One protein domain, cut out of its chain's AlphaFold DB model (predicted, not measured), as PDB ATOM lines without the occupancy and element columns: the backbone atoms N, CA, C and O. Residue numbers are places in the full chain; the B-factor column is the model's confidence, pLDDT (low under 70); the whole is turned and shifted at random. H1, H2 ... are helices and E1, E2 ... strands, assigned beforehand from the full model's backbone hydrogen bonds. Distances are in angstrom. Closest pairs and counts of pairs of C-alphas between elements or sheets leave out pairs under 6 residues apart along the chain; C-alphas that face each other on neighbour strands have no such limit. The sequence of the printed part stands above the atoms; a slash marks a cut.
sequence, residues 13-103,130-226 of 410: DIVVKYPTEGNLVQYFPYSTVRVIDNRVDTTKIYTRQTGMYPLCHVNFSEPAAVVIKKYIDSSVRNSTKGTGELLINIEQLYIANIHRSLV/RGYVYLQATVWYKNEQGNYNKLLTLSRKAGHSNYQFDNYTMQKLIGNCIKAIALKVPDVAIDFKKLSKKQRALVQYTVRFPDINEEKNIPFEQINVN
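This is residues 13 to 103 and 130 to 226 of the 410 residues of an uncharacterized protein of Niastella sp. CF465 (UniProt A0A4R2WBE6). A twisted sheet of four strands, E1, E4, E5 and E6, curls round the long helix H2, while H1 packs on the same face, over E4. The small hairpin E2 and E3 lies toward one end of the long axis and H3 toward the other, and the last part of the printed chain runs on through H3 to H4, both of which only graze the sheet. The printed part has 188 residues, with four named helices and six named strands in the order E1 E2 E3 H1 E4 E5 E6 H2 H3 H4; the class is mixed, helices and strands. The large sheet runs E1, E4, E5, E6 and is mixed, and E2 and E3 are antiparallel. The whole is compact, with a radius of gyration of the C-alphas of 17.7 A, yet elongated, spanning 59 by 36 by 28 A.

In the large sheet, E1 is residues 27 to 37, 25.6 A long, beginning at C-alpha 27 (295.661, 96.695, 65.814) and bending by 73 degrees at residue 31. E4, residues 80 to 96, is 35.1 A long and bends by 106 degrees at residue 83. E5 is residues 132 to 142, 31.3 A, and E6 residues 148 to 159, 31.9 A. H1 is residues 64 to 75, 16.3 A, and H2 residues 167 to 182, 22.0 A, beginning at C-alpha 167 (308.875, 77.705, 57.799). E2 is residues 44 to 46, 6.4 A, and E3 residues 57 to 60, 9.6 A. H3 is residues 197 to 205, 12.5 A, and H4 residues 220 to 223, 5.2 A, ending at C-alpha 223 (281.629, 80.671, 50.112).

E1 and E4 are parallel, with N 34 and O 86 at 2.8 A. E4 and E5 are antiparallel, with N 89 and O 138 at 2.8 A; E5 and E6 form a hairpin, with N 137 and O 154 at 2.9 A. These pairs are within hydrogen-bond range. Two layers, helices on one face of a sheet, are made by H1 and H2 on this sheet. The closest C-alphas of E6 and H2 are those of Ala 158 and Leu 173, 5.6 A. H1 has a height over the sheet of 8.0 A and runs slantwise to the strands, at 40 degrees to E4 on the local plane. Residues 171 to 178 of H2 alone touch H1, closest at the C-alphas of Ile 72 and Ile 178, 7.1 A, at a steep tilt of 69 degrees, only just short of about perpendicular, the same way. In the hairpin E2 and E3, N 45 and O 58 are within hydrogen-bond range at 2.9 A. Residues 13 to 14 pair in parallel with residues 59 to 60 of E3. H3 only grazes the sheet with residues 199 to 203, and H4 with residues 220 to 223. Every O i to N i+4 pair in H1, H2 and H3 is within hydrogen-bond range; H4 is too short for such a pair, and its one O i to N i+3 pair is within range.

The two C-alphas farthest apart, those of Met 52 and Lys 193, are 59.5 A apart. Residues 104 to 129 are not printed, and C-alphas 103 and 130 are 11.1 A apart across the cut. The links H2 to H3 and H3 to H4 are long. Mean pLDDT of the printed part is 73.0; 73 residues are under 70, among them residues 13 to 24, 46 to 58 and 198 to 214.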
ATOM      1  N   ASP A  13     307.592  66.349  56.371       51.94
ATOM      2  CA  ASP A  13     306.595  66.886  57.286       51.94
ATOM      3  C   ASP A  13     306.954  68.317  57.649       51.94
ATOM      4  O   ASP A  13     308.070  68.624  58.089       51.94
ATOM      5  N   ILE A  14     305.988  69.210  57.481       51.69
ATOM      6  CA  ILE A  14     306.162  70.607  57.833       51.69
ATOM      7  C   ILE A  14     305.409  70.911  59.106       51.69
ATOM      8  O   ILE A  14     304.178  70.911  59.184       51.69
ATOM      9  N   VAL A  15     306.204  71.249  60.112       57.84
ATOM     10  CA  VAL A  15     305.733  71.847  61.349       57.84
ATOM     11  C   VAL A  15     305.950  73.346  61.236       57.84
ATOM     12  O   VAL A  15     307.051  73.835  61.500       57.84
ATOM     13  N   VAL A  16     304.906  74.081  60.839       55.81
ATOM     14  CA  VAL A  16     304.950  75.547  60.808       55.81
ATOM     15  C   VAL A  16     305.159  76.062  62.225       55.81
ATOM     16  O   VAL A  16     304.269  75.997  63.069       55.81
ATOM     17  N   LYS A  17     306.361  76.579  62.496       62.91
ATOM     18  CA  LYS A  17     306.664  77.236  63.768       62.91
ATOM     19  C   LYS A  17     305.866  78.533  63.869       62.91
ATOM     20  O   LYS A  17     305.887  79.357  62.952       62.91
ATOM     21  N   TYR A  18     305.190  78.720  64.992       59.94
ATOM     22  CA  TYR A  18     304.444  79.937  65.288       59.94
ATOM     23  C   TYR A  18     305.397  81.030  65.785       59.94
ATOM     24  O   TYR A  18     306.391  80.708  66.440       59.94
ATOM     25  N   PRO A  19     305.135  82.310  65.479       60.09
ATOM     26  CA  PRO A  19     305.918  83.395  66.044       60.09
ATOM     27  C   PRO A  19     305.698  83.393  67.560       60.09
ATOM     28  O   PRO A  19     304.564  83.484  68.029       60.09
ATOM     29  N   THR A  20     306.779  83.218  68.318       50.53
ATOM     30  CA  THR A  20     306.758  83.207  69.787       50.53
ATOM     31  C   THR A  20     306.845  84.615  70.369       50.53
ATOM     32  O   THR A  20     306.401  84.829  71.493       50.53
ATOM     33  N   GLU A  21     307.362  85.583  69.604       51.66
ATOM     34  CA  GLU A  21     307.612  86.952  70.058       51.66
ATOM     35  C   GLU A  21     307.264  87.983  68.973       51.66
ATOM     36  O   GLU A  21     307.595  87.815  67.798       51.66
ATOM     37  N   GLY A  22     306.610  89.071  69.390       55.19
ATOM     38  CA  GLY A  22     306.294  90.225  68.546       55.19
ATOM     39  C   GLY A  22     304.901  90.195  67.911       55.19
ATOM     40  O   GLY A  22     304.483  89.228  67.282       55.19
ATOM     41  N   ASN A  23     304.184  91.313  68.038       58.81
ATOM     42  CA  ASN A  23     302.962  91.552  67.276       58.81
ATOM     43  C   ASN A  23     303.328  91.929  65.838       58.81
ATOM     44  O   ASN A  23     303.983  92.953  65.626       58.81
ATOM     45  N   LEU A  24     302.854  91.168  64.846       66.00
ATOM     46  CA  LEU A  24     303.008  91.569  63.439       66.00
ATOM     47  C   LEU A  24     302.252  92.871  63.131       66.00
ATOM     48  O   LEU A  24     302.668  93.631  62.257       66.00
ATOM     49  N   VAL A  25     301.151  93.116  63.848       71.62
ATOM     50  CA  VAL A  25     300.293  94.302  63.731       71.62
ATOM     51  C   VAL A  25     299.839  94.765  65.119       71.62
ATOM     52  O   VAL A  25     299.527  93.950  65.980       71.62
ATOM     53  N   GLN A  26     299.804  96.076  65.374       74.06
ATOM     54  CA  GLN A  26     299.400  96.614  66.688       74.06
ATOM     55  C   GLN A  26     297.879  96.581  66.901       74.06
ATOM     56  O   GLN A  26     297.412  96.388  68.023       74.06
ATOM     57  N   TYR A  27     297.116  96.750  65.824       77.75
ATOM     58  CA  TYR A  27     295.661  96.695  65.814       77.75
ATOM     59  C   TYR A  27     295.206  95.684  64.764       77.75
ATOM     60  O   TYR A  27     295.725  95.679  63.646       77.75
ATOM     61  N   PHE A  28     294.261  94.830  65.141       82.94
ATOM     62  CA  PHE A  28     293.633  93.860  64.257       82.94
ATOM     63  C   PHE A  28     292.114  93.976  64.441       82.94
ATOM     64  O   PHE A  28     291.610  93.690  65.521       82.94
ATOM     65  N   PRO A  29     291.349  94.424  63.440       79.31
ATOM     66  CA  PRO A  29     289.953  94.834  63.638       79.31
ATOM     67  C   PRO A  29     288.975  93.664  63.832       79.31
ATOM     68  O   PRO A  29     287.776  93.871  63.993       79.31
ATOM     69  N   TYR A  30     289.478  92.431  63.857       87.19
ATOM     70  CA  TYR A  30     288.671  91.225  63.958       87.19
ATOM     71  C   TYR A  30     288.935  90.524  65.296       87.19
ATOM     72  O   TYR A  30     290.084  90.339  65.707       87.19
ATOM     73  N   SER A  31     287.864  90.147  65.991       88.38
ATOM     74  CA  SER A  31     287.916  89.380  67.240       88.38
ATOM     75  C   SER A  31     288.171  87.897  66.969       88.38
ATOM     76  O   SER A  31     288.906  87.235  67.709       88.38
ATOM     77  N   THR A  32     287.593  87.404  65.874       92.94
ATOM     78  CA  THR A  32     287.577  86.003  65.467       92.94
ATOM     79  C   THR A  32     288.050  85.866  64.024       92.94
ATOM     80  O   THR A  32     287.770  86.704  63.166       92.94
ATOM     81  N   VAL A  33     288.807  84.798  63.763       94.69
ATOM     82  CA  VAL A  33     289.281  84.435  62.426       94.69
ATOM     83  C   VAL A  33     288.861  83.004  62.143       94.69
ATOM     84  O   VAL A  33     289.198  82.081  62.889       94.69
ATOM     85  N   ARG A  34     288.153  82.818  61.036       96.00
ATOM     86  CA  ARG A  34     287.836  81.527  60.443       96.00
ATOM     87  C   ARG A  34     288.662  81.365  59.176       96.00
ATOM     88  O   ARG A  34     288.752  82.280  58.364       96.00
ATOM     89  N   VAL A  35     289.269  80.198  59.006       95.38
ATOM     90  CA  VAL A  35     289.984  79.838  57.780       95.38
ATOM     91  C   VAL A  35     289.341  78.573  57.242       95.38
ATOM     92  O   VAL A  35     289.167  77.614  57.994       95.38
ATOM     93  N   ILE A  36     288.964  78.592  55.971       95.06
ATOM     94  CA  ILE A  36     288.494  77.421  55.232       95.06
ATOM     95  C   ILE A  36     289.465  77.143  54.088       95.06
ATOM     96  O   ILE A  36     290.143  78.049  53.598       95.06
ATOM     97  N   ASP A  37     289.554  75.878  53.701       91.31
ATOM     98  CA  ASP A  37     290.386  75.421  52.597       91.31
ATOM     99  C   ASP A  37     289.496  74.654  51.635       91.31
ATOM    100  O   ASP A  37     289.122  73.514  51.907       91.31
ATOM    101  N   ASN A  38     289.110  75.322  50.552       86.44
ATOM    102  CA  ASN A  38     288.251  74.729  49.542       86.44
ATOM    103  C   ASN A  38     289.061  73.997  48.468       86.44
ATOM    104  O   ASN A  38     288.469  73.531  47.509       86.44
ATOM    105  N   ARG A  39     290.386  73.850  48.603       84.75
ATOM    106  CA  ARG A  39     291.194  73.067  47.655       84.75
ATOM    107  C   ARG A  39     290.830  71.582  47.689       84.75
ATOM    108  O   ARG A  39     290.286  71.066  48.663       84.75
ATOM    109  N   VAL A  40     291.208  70.874  46.629       73.88
ATOM    110  CA  VAL A  40     291.018  69.418  46.501       73.88
ATOM    111  C   VAL A  40     291.870  68.661  47.514       73.88
ATOM    112  O   VAL A  40     291.382  67.737  48.162       73.88
ATOM    113  N   ASP A  41     293.137  69.058  47.649       76.38
ATOM    114  CA  ASP A  41     294.044  68.553  48.674       76.38
ATOM    115  C   ASP A  41     294.339  69.661  49.684       76.38
ATOM    116  O   ASP A  41     295.025  70.646  49.400       76.38
ATOM    117  N   THR A  42     293.797  69.491  50.885       81.81
ATOM    118  CA  THR A  42     293.941  70.456  51.977       81.81
ATOM    119  C   THR A  42     295.198  70.211  52.809       81.81
ATOM    120  O   THR A  42     295.587  71.065  53.604       81.81
ATOM    121  N   THR A  43     295.868  69.071  52.631       79.75
ATOM    122  CA  THR A  43     296.979  68.615  53.487       79.75
ATOM    123  C   THR A  43     298.320  68.568  52.777       79.75
ATOM    124  O   THR A  43     299.352  68.621  53.446       79.75
ATOM    125  N   LYS A  44     298.335  68.510  51.443       74.00
ATOM    126  CA  LYS A  44     299.568  68.393  50.669       74.00
ATOM    127  C   LYS A  44     299.812  69.602  49.785       74.00
ATOM    128  O   LYS A  44     298.896  70.248  49.275       74.00
ATOM    129  N   ILE A  45     301.092  69.882  49.588       71.19
ATOM    130  CA  ILE A  45     301.584  70.735  48.514       71.19
ATOM    131  C   ILE A  45     302.662  69.961  47.765       71.19
ATOM    132  O   ILE A  45     303.676  69.572  48.340       71.19
ATOM    133  N   TYR A  46     302.471  69.745  46.472       62.22
ATOM    134  CA  TYR A  46     303.445  69.034  45.650       62.22
ATOM    135  C   TYR A  46     304.647  69.934  45.320       62.22
ATOM    136  O   TYR A  46     304.494  71.135  45.088       62.22
ATOM    137  N   THR A  47     305.858  69.366  45.329       57.31
ATOM    138  CA  THR A  47     307.117  70.091  45.095       57.31
ATOM    139  C   THR A  47     307.966  69.402  44.023       57.31
ATOM    140  O   THR A  47     308.012  68.177  43.920       57.31
ATOM    141  N   ARG A  48     308.705  70.193  43.239       52.47
ATOM    142  CA  ARG A  48     309.716  69.718  42.282       52.47
ATOM    143  C   ARG A  48     311.088  69.833  42.935       52.47
ATOM    144  O   ARG A  48     311.760  70.838  42.720       52.47
ATOM    145  N   GLN A  49     311.525  68.864  43.739       43.09
ATOM    146  CA  GLN A  49     312.859  69.008  44.337       43.09
ATOM    147  C   GLN A  49     314.001  68.445  43.483       43.09
ATOM    148  O   GLN A  49     315.125  68.920  43.613       43.09
ATOM    149  N   THR A  50     313.760  67.510  42.558       39.78
ATOM    150  CA  THR A  50     314.885  66.855  41.853       39.78
ATOM    151  C   THR A  50     314.616  66.424  40.410       39.78
ATOM    152  O   THR A  50     315.555  66.029  39.727       39.78
ATOM    153  N   GLY A  51     313.367  66.463  39.929       38.56
ATOM    154  CA  GLY A  51     313.000  65.748  38.697       38.56
ATOM    155  C   GLY A  51     313.162  64.223  38.816       38.56
ATOM    156  O   GLY A  51     313.072  63.525  37.811       38.56
ATOM    157  N   MET A  52     313.419  63.718  40.030       36.38
ATOM    158  CA  MET A  52     313.432  62.297  40.352       36.38
ATOM    159  C   MET A  52     312.094  61.915  40.975       36.38
ATOM    160  O   MET A  52     311.538  62.660  41.780       36.38
ATOM    161  N   TYR A  53     311.611  60.739  40.593       38.75
ATOM    162  CA  TYR A  53     310.453  60.092  41.190       38.75
ATOM    163  C   TYR A  53     310.876  59.333  42.463       38.75
ATOM    164  O   TYR A  53     311.980  58.779  42.479       38.75
ATOM    165  N   PRO A  54     310.015  59.243  43.498       45.31
ATOM    166  CA  PRO A  54     308.675  59.833  43.618       45.31
ATOM    167  C   PRO A  54     308.664  61.352  43.821       45.31
ATOM    168  O   PRO A  54     309.625  61.923  44.330       45.31
ATOM    169  N   LEU A  55     307.557  61.999  43.427       50.28
ATOM    170  CA  LEU A  55     307.331  63.426  43.672       50.28
ATOM    171  C   LEU A  55     307.450  63.719  45.169       50.28
ATOM    172  O   LEU A  55     306.693  63.182  45.981       50.28
ATOM    173  N   CYS A  56     308.375  64.608  45.526       55.44
ATOM    174  CA  CYS A  56     308.445  65.132  46.880       55.44
ATOM    175  C   CYS A  56     307.214  66.004  47.114       55.44
ATOM    176  O   CYS A  56     306.992  66.992  46.410       55.44
ATOM    177  N   HIS A  57     306.429  65.675  48.121       60.78
ATOM    178  CA  HIS A  57     305.343  66.520  48.576       60.78
ATOM    179  C   HIS A  57     305.650  67.004  49.986       60.78
ATOM    180  O   HIS A  57     306.336  66.353  50.776       60.78
ATOM    181  N   VAL A  58     305.155  68.195  50.265       67.19
ATOM    182  CA  VAL A  58     305.138  68.800  51.581       67.19
ATOM    183  C   VAL A  58     303.814  68.418  52.209       67.19
ATOM    184  O   VAL A  58     302.761  68.820  51.710       67.19
ATOM    185  N   ASN A  59     303.875  67.633  53.281       72.75
ATOM    186  CA  ASN A  59     302.708  67.365  54.105       72.75
ATOM    187  C   ASN A  59     302.631  68.426  55.192       72.75
ATOM    188  O   ASN A  59     303.591  68.673  55.929       72.75
ATOM    189  N   PHE A  60     301.465  69.041  55.316       72.88
ATOM    190  CA  PHE A  60     301.108  69.667  56.571       72.88
ATOM    191  C   PHE A  60     300.730  68.574  57.569       72.88
ATOM    192  O   PHE A  60     300.039  67.616  57.235       72.88
ATOM    193  N   SER A  61     301.157  68.752  58.815       77.75
ATOM    194  CA  SER A  61     300.770  67.875  59.932       77.75
ATOM    195  C   SER A  61     299.261  67.897  60.230       77.75
ATOM    196  O   SER A  61     298.744  66.992  60.876       77.75
ATOM    197  N   GLU A  62     298.552  68.918  59.750       84.75
ATOM    198  CA  GLU A  62     297.106  69.129  59.850       84.75
ATOM    199  C   GLU A  62     296.617  69.812  58.559       84.75
ATOM    200  O   GLU A  62     297.442  70.365  57.833       84.75
ATOM    201  N   PRO A  63     295.307  69.866  58.255       89.19
ATOM    202  CA  PRO A  63     294.815  70.643  57.116       89.19
ATOM    203  C   PRO A  63     295.361  72.082  57.114       89.19
ATOM    204  O   PRO A  63     295.400  72.742  58.157       89.19
ATOM    205  N   ALA A  64     295.760  72.595  55.947       85.94
ATOM    206  CA  ALA A  64     296.461  73.874  55.817       85.94
ATOM    207  C   ALA A  64     295.670  75.050  56.415       85.94
ATOM    208  O   ALA A  64     296.266  75.940  57.023       85.94
ATOM    209  N   ALA A  65     294.333  75.024  56.330       91.25
ATOM    210  CA  ALA A  65     293.469  75.987  57.016       91.25
ATOM    211  C   ALA A  65     293.718  76.050  58.531       91.25
ATOM    212  O   ALA A  65     293.786  77.145  59.093       91.25
ATOM    213  N   VAL A  66     293.895  74.904  59.196       90.75
ATOM    214  CA  VAL A  66     294.157  74.836  60.644       90.75
ATOM    215  C   VAL A  66     295.518  75.446  60.958       90.75
ATOM    216  O   VAL A  66     295.630  76.287  61.855       90.75
ATOM    217  N   VAL A  67     296.539  75.089  60.179       87.50
ATOM    218  CA  VAL A  67     297.904  75.605  60.336       87.50
ATOM    219  C   VAL A  67     297.947  77.125  60.137       87.50
ATOM    220  O   VAL A  67     298.499  77.852  60.969       87.50
ATOM    221  N   ILE A  68     297.311  77.629  59.074       88.69
ATOM    222  CA  ILE A  68     297.227  79.064  58.768       88.69
ATOM    223  C   ILE A  68     296.441  79.802  59.856       88.69
ATOM    224  O   ILE A  68     296.887  80.857  60.311       88.69
ATOM    225  N   LYS A  69     295.328  79.238  60.341       92.81
ATOM    226  CA  LYS A  69     294.559  79.811  61.453       92.81
ATOM    227  C   LYS A  69     295.417  79.954  62.710       92.81
ATOM    228  O   LYS A  69     295.502  81.051  63.257       92.81
ATOM    229  N   LYS A  70     296.100  78.884  63.138       90.00
ATOM    230  CA  LYS A  70     296.989  78.906  64.317       90.00
ATOM    231  C   LYS A  70     298.101  79.952  64.170       90.00
ATOM    232  O   LYS A  70     298.447  80.631  65.143       90.00
ATOM    233  N   TYR A  71     298.633  80.122  62.957       88.00
ATOM    234  CA  TYR A  71     299.624  81.155  62.661       88.00
ATOM    235  C   TYR A  71     299.060  82.571  62.795       88.00
ATOM    236  O   TYR A  71     299.695  83.419  63.428       88.00
ATOM    237  N   ILE A  72     297.874  82.827  62.238       89.62
ATOM    238  CA  ILE A  72     297.206  84.128  62.352       89.62
ATOM    239  C   ILE A  72     296.898  84.430  63.819       89.62
ATOM    240  O   ILE A  72     297.319  85.475  64.309       89.62
ATOM    241  N   ASP A  73     296.263  83.497  64.534       90.88
ATOM    242  CA  ASP A  73     295.900  83.647  65.949       90.88
ATOM    243  C   ASP A  73     297.120  83.966  66.824       90.88
ATOM    244  O   ASP A  73     297.049  84.810  67.717       90.88
ATOM    245  N   SER A  74     298.257  83.321  66.551       87.69
ATOM    246  CA  SER A  74     299.516  83.592  67.255       87.69
ATOM    247  C   SER A  74     300.093  84.960  66.890       87.69
ATOM    248  O   SER A  74     300.531  85.695  67.769       87.69
ATOM    249  N   SER A  75     300.030  85.335  65.611       85.00
ATOM    250  CA  SER A  75     300.571  86.599  65.090       85.00
ATOM    251  C   SER A  75     299.830  87.850  65.569       85.00
ATOM    252  O   SER A  75     300.413  88.937  65.581       85.00
ATOM    253  N   VAL A  76     298.548  87.704  65.922       86.44
ATOM    254  CA  VAL A  76     297.680  88.803  66.382       86.44
ATOM    255  C   VAL A  76     297.304  88.684  67.861       86.44
ATOM    256  O   VAL A  76     296.418  89.392  68.339       86.44
ATOM    257  N   ARG A  77     297.952  87.777  68.605       88.56
ATOM    258  CA  ARG A  77     297.580  87.442  69.988       88.56
ATOM    259  C   ARG A  77     297.586  88.653  70.914       88.56
ATOM    260  O   ARG A  77     296.630  88.826  71.661       88.56
ATOM    261  N   ASN A  78     298.630  89.483  70.844       85.25
ATOM    262  CA  ASN A  78     298.749  90.672  71.694       85.25
ATOM    263  C   ASN A  78     298.346  91.957  70.954       85.25
ATOM    264  O   ASN A  78     298.647  93.056  71.421       85.25
ATOM    265  N   SER A  79     297.716  91.845  69.782       82.19
ATOM    266  CA  SER A  79     297.133  92.987  69.080       82.19
ATOM    267  C   SER A  79     295.853  93.424  69.788       82.19
ATOM    268  O   SER A  79     295.101  92.599  70.307       82.19
ATOM    269  N   THR A  80     295.546  94.721  69.764       82.62
ATOM    270  CA  THR A  80     294.204  95.173  70.152       82.62
ATOM    271  C   THR A  80     293.202  94.691  69.109       82.62
ATOM    272  O   THR A  80     293.384  94.968  67.921       82.62
ATOM    273  N   LYS A  81     292.171  93.972  69.560       83.56
ATOM    274  CA  LYS A  81     291.160  93.366  68.691       83.56
ATOM    275  C   LYS A  81     289.921  94.250  68.553       83.56
ATOM    276  O   LYS A  81     289.506  94.885  69.521       83.56
ATOM    277  N   GLY A  82     289.347  94.297  67.351       82.62
ATOM    278  CA  GLY A  82     287.989  94.803  67.131       82.62
ATOM    279  C   GLY A  82     286.931  93.752  67.487       82.62
ATOM    280  O   GLY A  82     287.212  92.815  68.232       82.62
ATOM    281  N   THR A  83     285.716  93.901  66.963       82.38
ATOM    282  CA  THR A  83     284.585  92.995  67.251       82.38
ATOM    283  C   THR A  83     284.234  92.065  66.091       82.38
ATOM    284  O   THR A  83     283.606  91.037  66.332       82.38
ATOM    285  N   GLY A  84     284.667  92.369  64.864       83.75
ATOM    286  CA  GLY A  84     284.245  91.649  63.659       83.75
ATOM    287  C   GLY A  84     284.763  90.211  63.546       83.75
ATOM    288  O   GLY A  84     285.743  89.831  64.188       83.75
ATOM    289  N   GLU A  85     284.123  89.430  62.679       92.38
ATOM    290  CA  GLU A  85     284.568  88.093  62.277       92.38
ATOM    291  C   GLU A  85     285.173  88.152  60.868       92.38
ATOM    292  O   GLU A  85     284.571  88.699  59.939       92.38
ATOM    293  N   LEU A  86     286.367  87.577  60.721       93.69
ATOM    294  CA  LEU A  86     287.078  87.442  59.453       93.69
ATOM    295  C   LEU A  86     286.966  86.006  58.942       93.69
ATOM    296  O   LEU A  86     287.290  85.075  59.676       93.69
ATOM    297  N   LEU A  87     286.607  85.824  57.675       95.31
ATOM    298  CA  LEU A  87     286.684  84.540  56.981       95.31
ATOM    299  C   LEU A  87     287.751  84.606  55.885       95.31
ATOM    300  O   LEU A  87     287.724  85.482  55.028       95.31
ATOM    301  N   ILE A  88     288.686  83.663  55.898       94.69
ATOM    302  CA  ILE A  88     289.704  83.493  54.859       94.69
ATOM    303  C   ILE A  88     289.407  82.188  54.127       94.69
ATOM    304  O   ILE A  88     289.468  81.118  54.729       94.69
ATOM    305  N   ASN A  89     289.102  82.285  52.839       93.94
ATOM    306  CA  ASN A  89     288.909  81.148  51.951       93.94
ATOM    307  C   ASN A  89     290.190  80.897  51.151       93.94
ATOM    308  O   ASN A  89     290.537  81.716  50.302       93.94
ATOM    309  N   ILE A  90     290.897  79.803  51.433       91.06
ATOM    310  CA  ILE A  90     292.057  79.378  50.643       91.06
ATOM    311  C   ILE A  90     291.541  78.736  49.357       91.06
ATOM    312  O   ILE A  90     290.889  77.693  49.391       91.06
ATOM    313  N   GLU A  91     291.856  79.373  48.234       83.62
ATOM    314  CA  GLU A  91     291.450  78.933  46.897       83.62
ATOM    315  C   GLU A  91     292.575  78.159  46.223       83.62
ATOM    316  O   GLU A  91     292.345  77.120  45.615       83.62
ATOM    317  N   GLN A  92     293.812  78.641  46.363       79.88
ATOM    318  CA  GLN A  92     294.992  77.968  45.835       79.88
ATOM    319  C   GLN A  92     296.141  78.082  46.823       79.88
ATOM    320  O   GLN A  92     296.403  79.137  47.399       79.88
ATOM    321  N   LEU A  93     296.865  76.987  46.994       81.75
ATOM    322  CA  LEU A  93     298.087  76.952  47.773       81.75
ATOM    323  C   LEU A  93     298.956  75.855  47.178       81.75
ATOM    324  O   LEU A  93     298.637  74.673  47.287       81.75
ATOM    325  N   TYR A  94     300.018  76.268  46.500       73.44
ATOM    326  CA  TYR A  94     300.915  75.366  45.793       73.44
ATOM    327  C   TYR A  94     302.331  75.941  45.742       73.44
ATOM    328  O   TYR A  94     302.550  77.121  46.020       73.44
ATOM    329  N   ILE A  95     303.322  75.121  45.401       69.12
ATOM    330  CA  ILE A  95     304.649  75.627  45.042       69.12
ATOM    331  C   ILE A  95     304.656  75.819  43.537       69.12
ATOM    332  O   ILE A  95     304.625  74.855  42.775       69.12
ATOM    333  N   ALA A  96     304.672  77.076  43.112       55.09
ATOM    334  CA  ALA A  96     304.653  77.394  41.705       55.09
ATOM    335  C   ALA A  96     305.961  77.000  41.036       55.09
ATOM    336  O   ALA A  96     307.065  77.283  41.516       55.09
ATOM    337  N   ASN A  97     305.806  76.411  39.859       48.59
ATOM    338  CA  ASN A  97     306.894  76.099  38.961       48.59
ATOM    339  C   ASN A  97     307.202  77.354  38.134       48.59
ATOM    340  O   ASN A  97     306.613  77.556  37.077       48.59
ATOM    341  N   ILE A  98     308.074  78.240  38.625       43.91
ATOM    342  CA  ILE A  98     308.582  79.345  37.799       43.91
ATOM    343  C   ILE A  98     310.090  79.251  37.635       43.91
ATOM    344  O   ILE A  98     310.827  79.085  38.604       43.91
ATOM    345  N   HIS A  99     310.477  79.378  36.365       35.19
ATOM    346  CA  HIS A  99     311.786  79.593  35.769       35.19
ATOM    347  C   HIS A  99     313.028  79.378  36.637       35.19
ATOM    348  O   HIS A  99     313.316  80.087  37.601       35.19
ATOM    349  N   ARG A 100     313.837  78.447  36.125       39.12
ATOM    350  CA  ARG A 100     315.286  78.298  36.265       39.12
ATOM    351  C   ARG A 100     316.019  79.237  37.221       39.12
ATOM    352  O   ARG A 100     316.138  80.447  37.043       39.12
ATOM    353  N   SER A 101     316.875  78.581  37.987       34.22
ATOM    354  CA  SER A 101     318.298  78.873  37.852       34.22
ATOM    355  C   SER A 101     319.048  77.576  37.618       34.22
ATOM    356  O   SER A 101     318.721  76.554  38.215       34.22
ATOM    357  N   LEU A 102     320.017  77.614  36.706       37.56
ATOM    358  CA  LEU A 102     320.909  76.495  36.433       37.56
ATOM    359  C   LEU A 102     321.660  76.145  37.721       37.56
ATOM    360  O   LEU A 102     322.492  76.918  38.198       37.56
ATOM    361  N   VAL A 103     321.350  74.990  38.296       37.59
ATOM    362  CA  VAL A 103     322.034  74.486  39.485       37.59
ATOM    363  C   VAL A 103     323.413  73.991  39.072       37.59
ATOM    364  O   VAL A 103     323.564  73.218  38.127       37.59
ATOM    365  N   ARG A 130     314.545  80.013  42.380       49.06
ATOM    366  CA  ARG A 130     313.539  80.487  43.316       49.06
ATOM    367  C   ARG A 130     312.230  79.839  42.907       49.06
ATOM    368  O   ARG A 130     311.427  80.459  42.218       49.06
ATOM    369  N   GLY A 131     312.013  78.607  43.361       59.84
ATOM    370  CA  GLY A 131     310.642  78.163  43.568       59.84
ATOM    371  C   GLY A 131     309.967  79.153  44.517       59.84
ATOM    372  O   GLY A 131     310.623  79.761  45.376       59.84
ATOM    373  N   TYR A 132     308.676  79.391  44.331       66.81
ATOM    374  CA  TYR A 132     307.918  80.174  45.293       66.81
ATOM    375  C   TYR A 132     306.680  79.428  45.729       66.81
ATOM    376  O   TYR A 132     306.008  78.780  44.934       66.81
ATOM    377  N   VAL A 133     306.367  79.563  47.010       75.19
ATOM    378  CA  VAL A 133     305.060  79.189  47.525       75.19
ATOM    379  C   VAL A 133     304.088  80.257  47.058       75.19
ATOM    380  O   VAL A 133     304.315  81.449  47.298       75.19
ATOM    381  N   TYR A 134     303.054  79.832  46.353       77.88
ATOM    382  CA  TYR A 134     301.944  80.656  45.927       77.88
ATOM    383  C   TYR A 134     300.747  80.405  46.835       77.88
ATOM    384  O   TYR A 134     300.415  79.257  47.117       77.88
ATOM    385  N   LEU A 135     300.113  81.484  47.280       83.94
ATOM    386  CA  LEU A 135     298.849  81.462  48.002       83.94
ATOM    387  C   LEU A 135     297.888  82.428  47.313       83.94
ATOM    388  O   LEU A 135     298.180  83.627  47.213       83.94
ATOM    389  N   GLN A 136     296.740  81.894  46.913       84.19
ATOM    390  CA  GLN A 136     295.551  82.655  46.577       84.19
ATOM    391  C   GLN A 136     294.473  82.404  47.626       84.19
ATOM    392  O   GLN A 136     294.142  81.256  47.935       84.19
ATOM    393  N   ALA A 137     293.933  83.480  48.184       90.19
ATOM    394  CA  ALA A 137     292.849  83.399  49.147       90.19
ATOM    395  C   ALA A 137     291.927  84.610  49.042       90.19
ATOM    396  O   ALA A 137     292.404  85.741  48.945       90.19
ATOM    397  N   THR A 138     290.621  84.397  49.145       90.69
ATOM    398  CA  THR A 138     289.656  85.495  49.266       90.69
ATOM    399  C   THR A 138     289.317  85.719  50.731       90.69
ATOM    400  O   THR A 138     289.029  84.786  51.483       90.69
ATOM    401  N   VAL A 139     289.395  86.976  51.152       91.69
ATOM    402  CA  VAL A 139     289.146  87.408  52.522       91.69
ATOM    403  C   VAL A 139     287.795  88.105  52.573       91.69
ATOM    404  O   VAL A 139     287.523  89.006  51.780       91.69
ATOM    405  N   TRP A 140     286.984  87.717  53.543       92.69
ATOM    406  CA  TRP A 140     285.622  88.176  53.753       92.69
ATOM    407  C   TRP A 140     285.452  88.681  55.181       92.69
ATOM    408  O   TRP A 140     286.060  88.140  56.106       92.69
ATOM    409  N   TYR A 141     284.591  89.672  55.380       91.00
ATOM    410  CA  TYR A 141     284.144  90.074  56.710       91.00
ATOM    411  C   TYR A 141     282.674  89.746  56.893       91.00
ATOM    412  O   TYR A 141     281.882  89.904  55.964       91.00
ATOM    413  N   LYS A 142     282.307  89.317  58.097       91.88
ATOM    414  CA  LYS A 142     280.911  89.077  58.449       91.88
ATOM    415  C   LYS A 142     280.223  90.385  58.831       91.88
ATOM    416  O   LYS A 142     280.743  91.139  59.656       91.88
ATOM    417  N   ASN A 143     279.078  90.655  58.220       88.81
ATOM    418  CA  ASN A 143     278.227  91.800  58.514       88.81
ATOM    419  C   ASN A 143     277.272  91.505  59.690       88.81
ATOM    420  O   ASN A 143     277.232  90.394  60.223       88.81
ATOM    421  N   GLU A 144     276.500  92.512  60.096       87.12
ATOM    422  CA  GLU A 144     275.547  92.410  61.212       87.12
ATOM    423  C   GLU A 144     274.404  91.424  60.927       87.12
ATOM    424  O   GLU A 144     273.865  90.819  61.850       87.12
ATOM    425  N   GLN A 145     274.073  91.208  59.652       88.81
ATOM    426  CA  GLN A 145     273.079  90.236  59.197       88.81
ATOM    427  C   GLN A 145     273.600  88.787  59.214       88.81
ATOM    428  O   GLN A 145     272.858  87.865  58.889       88.81
ATOM    429  N   GLY A 146     274.870  88.568  59.571       90.62
ATOM    430  CA  GLY A 146     275.505  87.251  59.599       90.62
ATOM    431  C   GLY A 146     276.030  86.758  58.246       90.62
ATOM    432  O   GLY A 146     276.624  85.681  58.200       90.62
ATOM    433  N   ASN A 147     275.871  87.546  57.182       93.56
ATOM    434  CA  ASN A 147     276.396  87.267  55.846       93.56
ATOM    435  C   ASN A 147     277.792  87.870  55.661       93.56
ATOM    436  O   ASN A 147     278.275  88.640  56.488       93.56
ATOM    437  N   TYR A 148     278.448  87.534  54.558       92.62
ATOM    438  CA  TYR A 148     279.821  87.927  54.282       92.62
ATOM    439  C   TYR A 148     279.913  88.931  53.138       92.62
ATOM    440  O   TYR A 148     279.261  88.821  52.101       92.62
ATOM    441  N   ASN A 149     280.779  89.913  53.336       89.88
ATOM    442  CA  ASN A 149     281.131  90.934  52.366       89.88
ATOM    443  C   ASN A 149     282.610  90.759  52.013       89.88
ATOM    444  O   ASN A 149     283.457  90.610  52.905       89.88
ATOM    445  N   LYS A 150     282.938  90.757  50.723       89.75
ATOM    446  CA  LYS A 150     284.317  90.576  50.263       89.75
ATOM    447  C   LYS A 150     285.175  91.763  50.699       89.75
ATOM    448  O   LYS A 150     284.820  92.914  50.464       89.75
ATOM    449  N   LEU A 151     286.311  91.488  51.340       86.31
ATOM    450  CA  LEU A 151     287.298  92.505  51.714       86.31
ATOM    451  C   LEU A 151     288.358  92.678  50.633       86.31
ATOM    452  O   LEU A 151     288.670  93.799  50.232       86.31
ATOM    453  N   LEU A 152     288.978  91.569  50.228       87.25
ATOM    454  CA  LEU A 152     290.018  91.541  49.207       87.25
ATOM    455  C   LEU A 152     290.296  90.109  48.739       87.25
ATOM    456  O   LEU A 152     290.065  89.147  49.471       87.25
ATOM    457  N   THR A 153     290.915  89.990  47.570       85.75
ATOM    458  CA  THR A 153     291.548  88.747  47.114       85.75
ATOM    459  C   THR A 153     293.065  88.892  47.256       85.75
ATOM    460  O   THR A 153     293.691  89.817  46.732       85.75
ATOM    461  N   LEU A 154     293.668  87.996  48.030       84.12
ATOM    462  CA  LEU A 154     295.106  87.865  48.213       84.12
ATOM    463  C   LEU A 154     295.655  86.971  47.109       84.12
ATOM    464  O   LEU A 154     295.243  85.830  46.985       84.12
ATOM    465  N   SER A 155     296.636  87.472  46.366       82.12
ATOM    466  CA  SER A 155     297.485  86.682  45.473       82.12
ATOM    467  C   SER A 155     298.928  87.016  45.833       82.12
ATOM    468  O   SER A 155     299.379  88.168  45.700       82.12
ATOM    469  N   ARG A 156     299.623  86.059  46.451       82.50
ATOM    470  CA  ARG A 156     300.955  86.275  47.025       82.50
ATOM    471  C   ARG A 156     301.884  85.123  46.692       82.50
ATOM    472  O   ARG A 156     301.508  83.960  46.719       82.50
ATOM    473  N   LYS A 157     303.138  85.487  46.438       79.44
ATOM    474  CA  LYS A 157     304.240  84.556  46.232       79.44
ATOM    475  C   LYS A 157     305.386  84.850  47.184       79.44
ATOM    476  O   LYS A 157     305.746  86.013  47.377       79.44
ATOM    477  N   ALA A 158     305.981  83.806  47.743       77.12
ATOM    478  CA  ALA A 158     307.177  83.903  48.568       77.12
ATOM    479  C   ALA A 158     308.228  82.918  48.056       77.12
ATOM    480  O   ALA A 158     307.996  81.714  48.039       77.12
ATOM    481  N   GLY A 159     309.369  83.439  47.595       70.69
ATOM    482  CA  GLY A 159     310.480  82.606  47.137       70.69
ATOM    483  C   GLY A 159     311.180  81.902  48.298       70.69
ATOM    484  O   GLY A 159     311.347  82.518  49.352       70.69
ATOM    485  N   HIS A 160     311.640  80.673  48.072       65.94
ATOM    486  CA  HIS A 160     312.506  79.925  48.990       65.94
ATOM    487  C   HIS A 160     313.894  79.730  48.359       65.94
ATOM    488  O   HIS A 160     314.025  79.647  47.136       65.94
ATOM    489  N   SER A 161     314.956  79.715  49.170       55.19
ATOM    490  CA  SER A 161     316.343  79.703  48.666       55.19
ATOM    491  C   SER A 161     316.999  78.322  48.628       55.19
ATOM    492  O   SER A 161     317.994  78.162  47.925       55.19
ATOM    493  N   ASN A 162     316.463  77.327  49.344       54.56
ATOM    494  CA  ASN A 162     317.199  76.090  49.649       54.56
ATOM    495  C   ASN A 162     316.549  74.801  49.129       54.56
ATOM    496  O   ASN A 162     316.871  73.729  49.630       54.56
ATOM    497  N   TYR A 163     315.646  74.873  48.143       50.84
ATOM    498  CA  TYR A 163     314.827  73.746  47.638       50.84
ATOM    499  C   TYR A 163     313.934  73.054  48.676       50.84
ATOM    500  O   TYR A 163     312.957  72.421  48.308       50.84
ATOM    501  N   GLN A 164     314.238  73.201  49.956       53.41
ATOM    502  CA  GLN A 164     313.400  72.835  51.069       53.41
ATOM    503  C   GLN A 164     312.394  73.959  51.256       53.41
ATOM    504  O   GLN A 164     312.760  75.137  51.338       53.41
ATOM    505  N   PHE A 165     311.122  73.590  51.280       58.88
ATOM    506  CA  PHE A 165     310.107  74.466  51.825       58.88
ATOM    507  C   PHE A 165     310.447  74.664  53.300       58.88
ATOM    508  O   PHE A 165     310.466  73.708  54.075       58.88
ATOM    509  N   ASP A 166     310.759  75.898  53.679       66.75
ATOM    510  CA  ASP A 166     311.061  76.241  55.057       66.75
ATOM    511  C   ASP A 166     309.912  77.025  55.693       66.75
ATOM    512  O   ASP A 166     309.105  77.692  55.037       66.75
ATOM    513  N   ASN A 167     309.848  76.950  57.021       69.56
ATOM    514  CA  ASN A 167     308.875  77.705  57.799       69.56
ATOM    515  C   ASN A 167     308.950  79.197  57.494       69.56
ATOM    516  O   ASN A 167     307.917  79.847  57.403       69.56
ATOM    517  N   TYR A 168     310.151  79.733  57.284       78.12
ATOM    518  CA  TYR A 168     310.352  81.151  57.015       78.12
ATOM    519  C   TYR A 168     309.563  81.636  55.790       78.12
ATOM    520  O   TYR A 168     308.925  82.690  55.844       78.12
ATOM    521  N   THR A 169     309.541  80.860  54.706       78.00
ATOM    522  CA  THR A 169     308.806  81.209  53.485       78.00
ATOM    523  C   THR A 169     307.303  81.293  53.740       78.00
ATOM    524  O   THR A 169     306.668  82.279  53.354       78.00
ATOM    525  N   MET A 170     306.738  80.313  54.451       77.88
ATOM    526  CA  MET A 170     305.319  80.311  54.820       77.88
ATOM    527  C   MET A 170     304.980  81.442  55.802       77.88
ATOM    528  O   MET A 170     304.007  82.167  55.605       77.88
ATOM    529  N   GLN A 171     305.822  81.669  56.813       80.94
ATOM    530  CA  GLN A 171     305.673  82.782  57.757       80.94
ATOM    531  C   GLN A 171     305.670  84.133  57.036       80.94
ATOM    532  O   GLN A 171     304.822  84.985  57.294       80.94
ATOM    533  N   LYS A 172     306.586  84.330  56.084       83.38
ATOM    534  CA  LYS A 172     306.646  85.541  55.265       83.38
ATOM    535  C   LYS A 172     305.391  85.698  54.406       83.38
ATOM    536  O   LYS A 172     304.864  86.805  54.300       83.38
ATOM    537  N   LEU A 173     304.911  84.609  53.806       84.38
ATOM    538  CA  LEU A 173     303.711  84.603  52.974       84.38
ATOM    539  C   LEU A 173     302.466  84.990  53.784       84.38
ATOM    540  O   LEU A 173     301.796  85.967  53.438       84.38
ATOM    541  N   ILE A 174     302.202  84.291  54.890       84.94
ATOM    542  CA  ILE A 174     301.039  84.552  55.749       84.94
ATOM    543  C   ILE A 174     301.181  85.907  56.449       84.94
ATOM    544  O   ILE A 174     300.231  86.684  56.479       84.94
ATOM    545  N   GLY A 175     302.368  86.256  56.946       83.75
ATOM    546  CA  GLY A 175     302.619  87.548  57.588       83.75
ATOM    547  C   GLY A 175     302.346  88.736  56.659       83.75
ATOM    548  O   GLY A 175     301.755  89.730  57.082       83.75
ATOM    549  N   ASN A 176     302.697  88.626  55.374       80.62
ATOM    550  CA  ASN A 176     302.339  89.632  54.369       80.62
ATOM    551  C   ASN A 176     300.825  89.705  54.123       80.62
ATOM    552  O   ASN A 176     300.303  90.794  53.879       80.62
ATOM    553  N   CYS A 177     300.121  88.574  54.201       83.94
ATOM    554  CA  CYS A 177     298.661  88.532  54.115       83.94
ATOM    555  C   CYS A 177     298.010  89.216  55.323       83.94
ATOM    556  O   CYS A 177     297.167  90.084  55.132       83.94
ATOM    557  N   ILE A 178     298.456  88.910  56.548       84.94
ATOM    558  CA  ILE A 178     297.963  89.538  57.788       84.94
ATOM    559  C   ILE A 178     298.147  91.051  57.730       84.94
ATOM    560  O   ILE A 178     297.214  91.792  58.032       84.94
ATOM    561  N   LYS A 179     299.326  91.515  57.300       81.81
ATOM    562  CA  LYS A 179     299.577  92.946  57.103       81.81
ATOM    563  C   LYS A 179     298.576  93.530  56.114       81.81
ATOM    564  O   LYS A 179     297.901  94.481  56.470       81.81
ATOM    565  N   ALA A 180     298.422  92.938  54.927       80.75
ATOM    566  CA  ALA A 180     297.484  93.427  53.913       80.75
ATOM    567  C   ALA A 180     296.026  93.477  54.409       80.75
ATOM    568  O   ALA A 180     295.335  94.455  54.138       80.75
ATOM    569  N   ILE A 181     295.587  92.468  55.166       83.44
ATOM    570  CA  ILE A 181     294.262  92.419  55.797       83.44
ATOM    571  C   ILE A 181     294.117  93.533  56.837       83.44
ATOM    572  O   ILE A 181     293.109  94.224  56.855       83.44
ATOM    573  N   ALA A 182     295.129  93.756  57.677       76.69
ATOM    574  CA  ALA A 182     295.094  94.822  58.675       76.69
ATOM    575  C   ALA A 182     295.060  96.229  58.049       76.69
ATOM    576  O   ALA A 182     294.552  97.150  58.679       76.69
ATOM    577  N   LEU A 183     295.557  96.396  56.813       71.62
ATOM    578  CA  LEU A 183     295.411  97.646  56.052       71.62
ATOM    579  C   LEU A 183     294.011  97.814  55.420       71.62
ATOM    580  O   LEU A 183     293.726  98.876  54.872       71.62
ATOM    581  N   LYS A 184     293.163  96.777  55.427       73.94
ATOM    582  CA  LYS A 184     291.826  96.763  54.815       73.94
ATOM    583  C   LYS A 184     290.781  96.541  55.900       73.94
ATOM    584  O   LYS A 184     290.495  95.407  56.286       73.94
ATOM    585  N   VAL A 185     290.217  97.639  56.397       65.25
ATOM    586  CA  VAL A 185     289.256  97.596  57.498       65.25
ATOM    587  C   VAL A 185     287.940  98.256  57.086       65.25
ATOM    588  O   VAL A 185     287.965  99.425  56.703       65.25
ATOM    589  N   PRO A 186     286.800  97.549  57.155       64.06
ATOM    590  CA  PRO A 186     285.500  98.176  56.966       64.06
ATOM    591  C   PRO A 186     285.178  99.062  58.176       64.06
ATOM    592  O   PRO A 186     285.475  98.686  59.311       64.06
ATOM    593  N   ASP A 187     284.540 100.214  57.952       60.06
ATOM    594  CA  ASP A 187     284.235 101.189  59.016       60.06
ATOM    595  C   ASP A 187     283.444 100.565  60.186       60.06
ATOM    596  O   ASP A 187     283.646 100.933  61.341       60.06
ATOM    597  N   VAL A 188     282.613  99.558  59.897       57.78
ATOM    598  CA  VAL A 188     281.776  98.833  60.872       57.78
ATOM    599  C   VAL A 188     282.597  97.958  61.835       57.78
ATOM    600  O   VAL A 188     282.175  97.707  62.959       57.78
ATOM    601  N   ALA A 189     283.797  97.513  61.445       54.72
ATOM    602  CA  ALA A 189     284.641  96.663  62.294       54.72
ATOM    603  C   ALA A 189     285.446  97.453  63.348       54.72
ATOM    604  O   ALA A 189     286.137  96.853  64.179       54.72
ATOM    605  N   ILE A 190     285.370  98.791  63.328       61.06
ATOM    606  CA  ILE A 190     286.163  99.668  64.191       61.06
ATOM    607  C   ILE A 190     285.266 100.460  65.136       61.06
ATOM    608  O   ILE A 190     284.666 101.469  64.772       61.06
ATOM    609  N   ASP A 191     285.289 100.098  66.415       64.25
ATOM    610  CA  ASP A 191     284.797 100.987  67.463       64.25
ATOM    611  C   ASP A 191     285.839 102.090  67.732       64.25
ATOM    612  O   ASP A 191     286.693 101.982  68.618       64.25
ATOM    613  N   PHE A 192     285.796 103.165  66.938       62.25
ATOM    614  CA  PHE A 192     286.737 104.290  67.041       62.25
ATOM    615  C   PHE A 192     286.759 104.937  68.431       62.25
ATOM    616  O   PHE A 192     287.777 105.529  68.810       62.25
ATOM    617  N   LYS A 193     285.669 104.822  69.204       63.25
ATOM    618  CA  LYS A 193     285.589 105.355  70.570       63.25
ATOM    619  C   LYS A 193     286.463 104.554  71.536       63.25
ATOM    620  O   LYS A 193     287.012 105.140  72.466       63.25
ATOM    621  N   LYS A 194     286.662 103.256  71.281       64.88
ATOM    622  CA  LYS A 194     287.528 102.366  72.076       64.88
ATOM    623  C   LYS A 194     289.008 102.419  71.689       64.88
ATOM    624  O   LYS A 194     289.841 101.863  72.399       64.88
ATOM    625  N   LEU A 195     289.362 103.088  70.591       63.19
ATOM    626  CA  LEU A 195     290.753 103.202  70.156       63.19
ATOM    627  C   LEU A 195     291.505 104.320  70.892       63.19
ATOM    628  O   LEU A 195     291.025 105.453  71.011       63.19
ATOM    629  N   SER A 196     292.747 104.041  71.289       70.81
ATOM    630  CA  SER A 196     293.699 105.070  71.728       70.81
ATOM    631  C   SER A 196     294.054 106.027  70.581       70.81
ATOM    632  O   SER A 196     293.944 105.688  69.402       70.81
ATOM    633  N   LYS A 197     294.551 107.228  70.907       70.25
ATOM    634  CA  LYS A 197     294.958 108.240  69.912       70.25
ATOM    635  C   LYS A 197     295.984 107.701  68.897       70.25
ATOM    636  O   LYS A 197     295.861 107.968  67.706       70.25
ATOM    637  N   LYS A 198     296.947 106.888  69.353       66.12
ATOM    638  CA  LYS A 198     297.970 106.246  68.504       66.12
ATOM    639  C   LYS A 198     297.364 105.207  67.550       66.12
ATOM    640  O   LYS A 198     297.761 105.138  66.392       66.12
ATOM    641  N   GLN A 199     296.374 104.443  68.013       61.53
ATOM    642  CA  GLN A 199     295.657 103.464  67.187       61.53
ATOM    643  C   GLN A 199     294.751 104.136  66.156       61.53
ATOM    644  O   GLN A 199     294.744 103.720  65.003       61.53
ATOM    645  N   ARG A 200     294.043 105.208  66.536       65.12
ATOM    646  CA  ARG A 200     293.240 105.998  65.589       65.12
ATOM    647  C   ARG A 200     294.101 106.573  64.472       65.12
ATOM    648  O   ARG A 200     293.702 106.479  63.320       65.12
ATOM    649  N   ALA A 201     295.283 107.099  64.801       62.09
ATOM    650  CA  ALA A 201     296.226 107.586  63.799       62.09
ATOM    651  C   ALA A 201     296.651 106.461  62.839       62.09
ATOM    652  O   ALA A 201     296.564 106.626  61.630       62.09
ATOM    653  N   LEU A 202     297.024 105.286  63.357       60.25
ATOM    654  CA  LEU A 202     297.397 104.134  62.523       60.25
ATOM    655  C   LEU A 202     296.270 103.702  61.574       60.25
ATOM    656  O   LEU A 202     296.544 103.493  60.395       60.25
ATOM    657  N   VAL A 203     295.028 103.636  62.066       60.78
ATOM    658  CA  VAL A 203     293.822 103.321  61.277       60.78
ATOM    659  C   VAL A 203     293.538 104.393  60.220       60.78
ATOM    660  O   VAL A 203     293.218 104.071  59.084       60.78
ATOM    661  N   GLN A 204     293.690 105.676  60.557       54.69
ATOM    662  CA  GLN A 204     293.481 106.785  59.616       54.69
ATOM    663  C   GLN A 204     294.517 106.807  58.481       54.69
ATOM    664  O   GLN A 204     294.173 107.164  57.358       54.69
ATOM    665  N   TYR A 205     295.762 106.396  58.748       47.59
ATOM    666  CA  TYR A 205     296.810 106.259  57.725       47.59
ATOM    667  C   TYR A 205     296.663 104.989  56.872       47.59
ATOM    668  O   TYR A 205     297.211 104.916  55.770       47.59
ATOM    669  N   THR A 206     295.911 103.992  57.343       50.56
ATOM    670  CA  THR A 206     295.588 102.784  56.579       50.56
ATOM    671  C   THR A 206     294.353 103.026  55.728       50.56
ATOM    672  O   THR A 206     293.256 102.625  56.075       50.56
ATOM    673  N   VAL A 207     294.570 103.775  54.642       44.72
ATOM    674  CA  VAL A 207     293.672 104.043  53.507       44.72
ATOM    675  C   VAL A 207     292.254 103.475  53.686       44.72
ATOM    676  O   VAL A 207     292.012 102.291  53.456       44.72
ATOM    677  N   ARG A 208     291.293 104.340  54.041       46.28
ATOM    678  CA  ARG A 208     289.870 104.069  53.801       46.28
ATOM    679  C   ARG A 208     289.703 103.874  52.301       46.28
ATOM    680  O   ARG A 208     289.823 104.827  51.536       46.28
ATOM    681  N   PHE A 209     289.535 102.632  51.874       47.28
ATOM    682  CA  PHE A 209     289.328 102.344  50.466       47.28
ATOM    683  C   PHE A 209     287.847 102.485  50.123       47.28
ATOM    684  O   PHE A 209     287.004 102.192  50.971       47.28
ATOM    685  N   PRO A 210     287.539 102.934  48.895       39.69
ATOM    686  CA  PRO A 210     286.173 102.995  48.411       39.69
ATOM    687  C   PRO A 210     285.517 101.620  48.497       39.69
ATOM    688  O   PRO A 210     286.189 100.588  48.433       39.69
ATOM    689  N   ASP A 211     284.199 101.657  48.643       45.09
ATOM    690  CA  ASP A 211     283.298 100.517  48.649       45.09
ATOM    691  C   ASP A 211     283.605  99.633  47.426       45.09
ATOM    692  O   ASP A 211     283.285  99.979  46.288       45.09
ATOM    693  N   ILE A 212     284.327  98.529  47.632       49.44
ATOM    694  CA  ILE A 212     284.607  97.587  46.550       49.44
ATOM    695  C   ILE A 212     283.272  96.889  46.286       49.44
ATOM    696  O   ILE A 212     282.821  96.068  47.083       49.44
ATOM    697  N   ASN A 213     282.616  97.261  45.188       50.50
ATOM    698  CA  ASN A 213     281.317  96.757  44.724       50.50
ATOM    699  C   ASN A 213     281.288  95.247  44.400       50.50
ATOM    700  O   ASN A 213     280.392  94.799  43.696       50.50
ATOM    701  N   GLU A 214     282.254  94.446  44.844       66.19
ATOM    702  CA  GLU A 214     282.538  93.185  44.155       66.19
ATOM    703  C   GLU A 214     281.802  91.964  44.685       66.19
ATOM    704  O   GLU A 214     281.657  91.035  43.917       66.19
ATOM    705  N   GLU A 215     281.291  91.942  45.915       72.69
ATOM    706  CA  GLU A 215     280.375  90.892  46.396       72.69
ATOM    707  C   GLU A 215     279.956  91.245  47.829       72.69
ATOM    708  O   GLU A 215     280.784  91.282  48.749       72.69
ATOM    709  N   LYS A 216     278.667  91.527  48.031       82.81
ATOM    710  CA  LYS A 216     278.099  91.849  49.344       82.81
ATOM    711  C   LYS A 216     277.000  90.856  49.688       82.81
ATOM    712  O   LYS A 216     276.271  90.396  48.816       82.81
ATOM    713  N   ASN A 217     276.846  90.617  50.982       88.56
ATOM    714  CA  ASN A 217     275.755  89.864  51.573       88.56
ATOM    715  C   ASN A 217     275.698  88.401  51.100       88.56
ATOM    716  O   ASN A 217     274.619  87.858  50.888       88.56
ATOM    717  N   ILE A 218     276.868  87.777  50.945       91.69
ATOM    718  CA  ILE A 218     277.012  86.388  50.512       91.69
ATOM    719  C   ILE A 218     276.896  85.458  51.735       91.69
ATOM    720  O   ILE A 218     277.661  85.619  52.689       91.69
ATOM    721  N   PRO A 219     275.965  84.487  51.755       94.12
ATOM    722  CA  PRO A 219     275.877  83.490  52.821       94.12
ATOM    723  C   PRO A 219     277.141  82.627  52.926       94.12
ATOM    724  O   PRO A 219     277.831  82.390  51.933       94.12
ATOM    725  N   PHE A 220     277.423  82.099  54.120       93.12
ATOM    726  CA  PHE A 220     278.595  81.244  54.350       93.12
ATOM    727  C   PHE A 220     278.626  80.036  53.406       93.12
ATOM    728  O   PHE A 220     279.681  79.662  52.899       93.12
ATOM    729  N   GLU A 221     277.464  79.450  53.148       91.81
ATOM    730  CA  GLU A 221     277.268  78.243  52.349       91.81
ATOM    731  C   GLU A 221     277.647  78.460  50.879       91.81
ATOM    732  O   GLU A 221     278.083  77.523  50.218       91.81
ATOM    733  N   GLN A 222     277.537  79.698  50.382       89.50
ATOM    734  CA  GLN A 222     277.966  80.064  49.028       89.50
ATOM    735  C   GLN A 222     279.481  80.293  48.929       89.50
ATOM    736  O   GLN A 222     280.035  80.242  47.835       89.50
ATOM    737  N   ILE A 223     280.165  80.520  50.055       90.00
ATOM    738  CA  ILE A 223     281.629  80.671  50.112       90.00
ATOM    739  C   ILE A 223     282.294  79.323  50.404       90.00
ATOM    740  O   ILE A 223     283.323  78.981  49.825       90.00
ATOM    741  N   ASN A 224     281.716  78.538  51.311       90.75
ATOM    742  CA  ASN A 224     282.199  77.220  51.710       90.75
ATOM    743  C   ASN A 224     281.685  76.130  50.767       90.75
ATOM    744  O   ASN A 224     280.995  75.194  51.174       90.75
ATOM    745  N   VAL A 225     282.010  76.290  49.490       83.69
ATOM    746  CA  VAL A 225     281.633  75.347  48.446       83.69
ATOM    747  C   VAL A 225     282.795  74.400  48.212       83.69
ATOM    748  O   VAL A 225     283.904  74.819  47.889       83.69
ATOM    749  N   ASN A 226     282.523  73.102  48.327       80.75
ATOM    750  CA  ASN A 226     283.482  72.083  47.931       80.75
ATOM    751  C   ASN A 226     283.850  72.290  46.451       80.75
ATOM    752  O   ASN A 226     282.969  72.267  45.591       80.75
TER     753      ASN A 226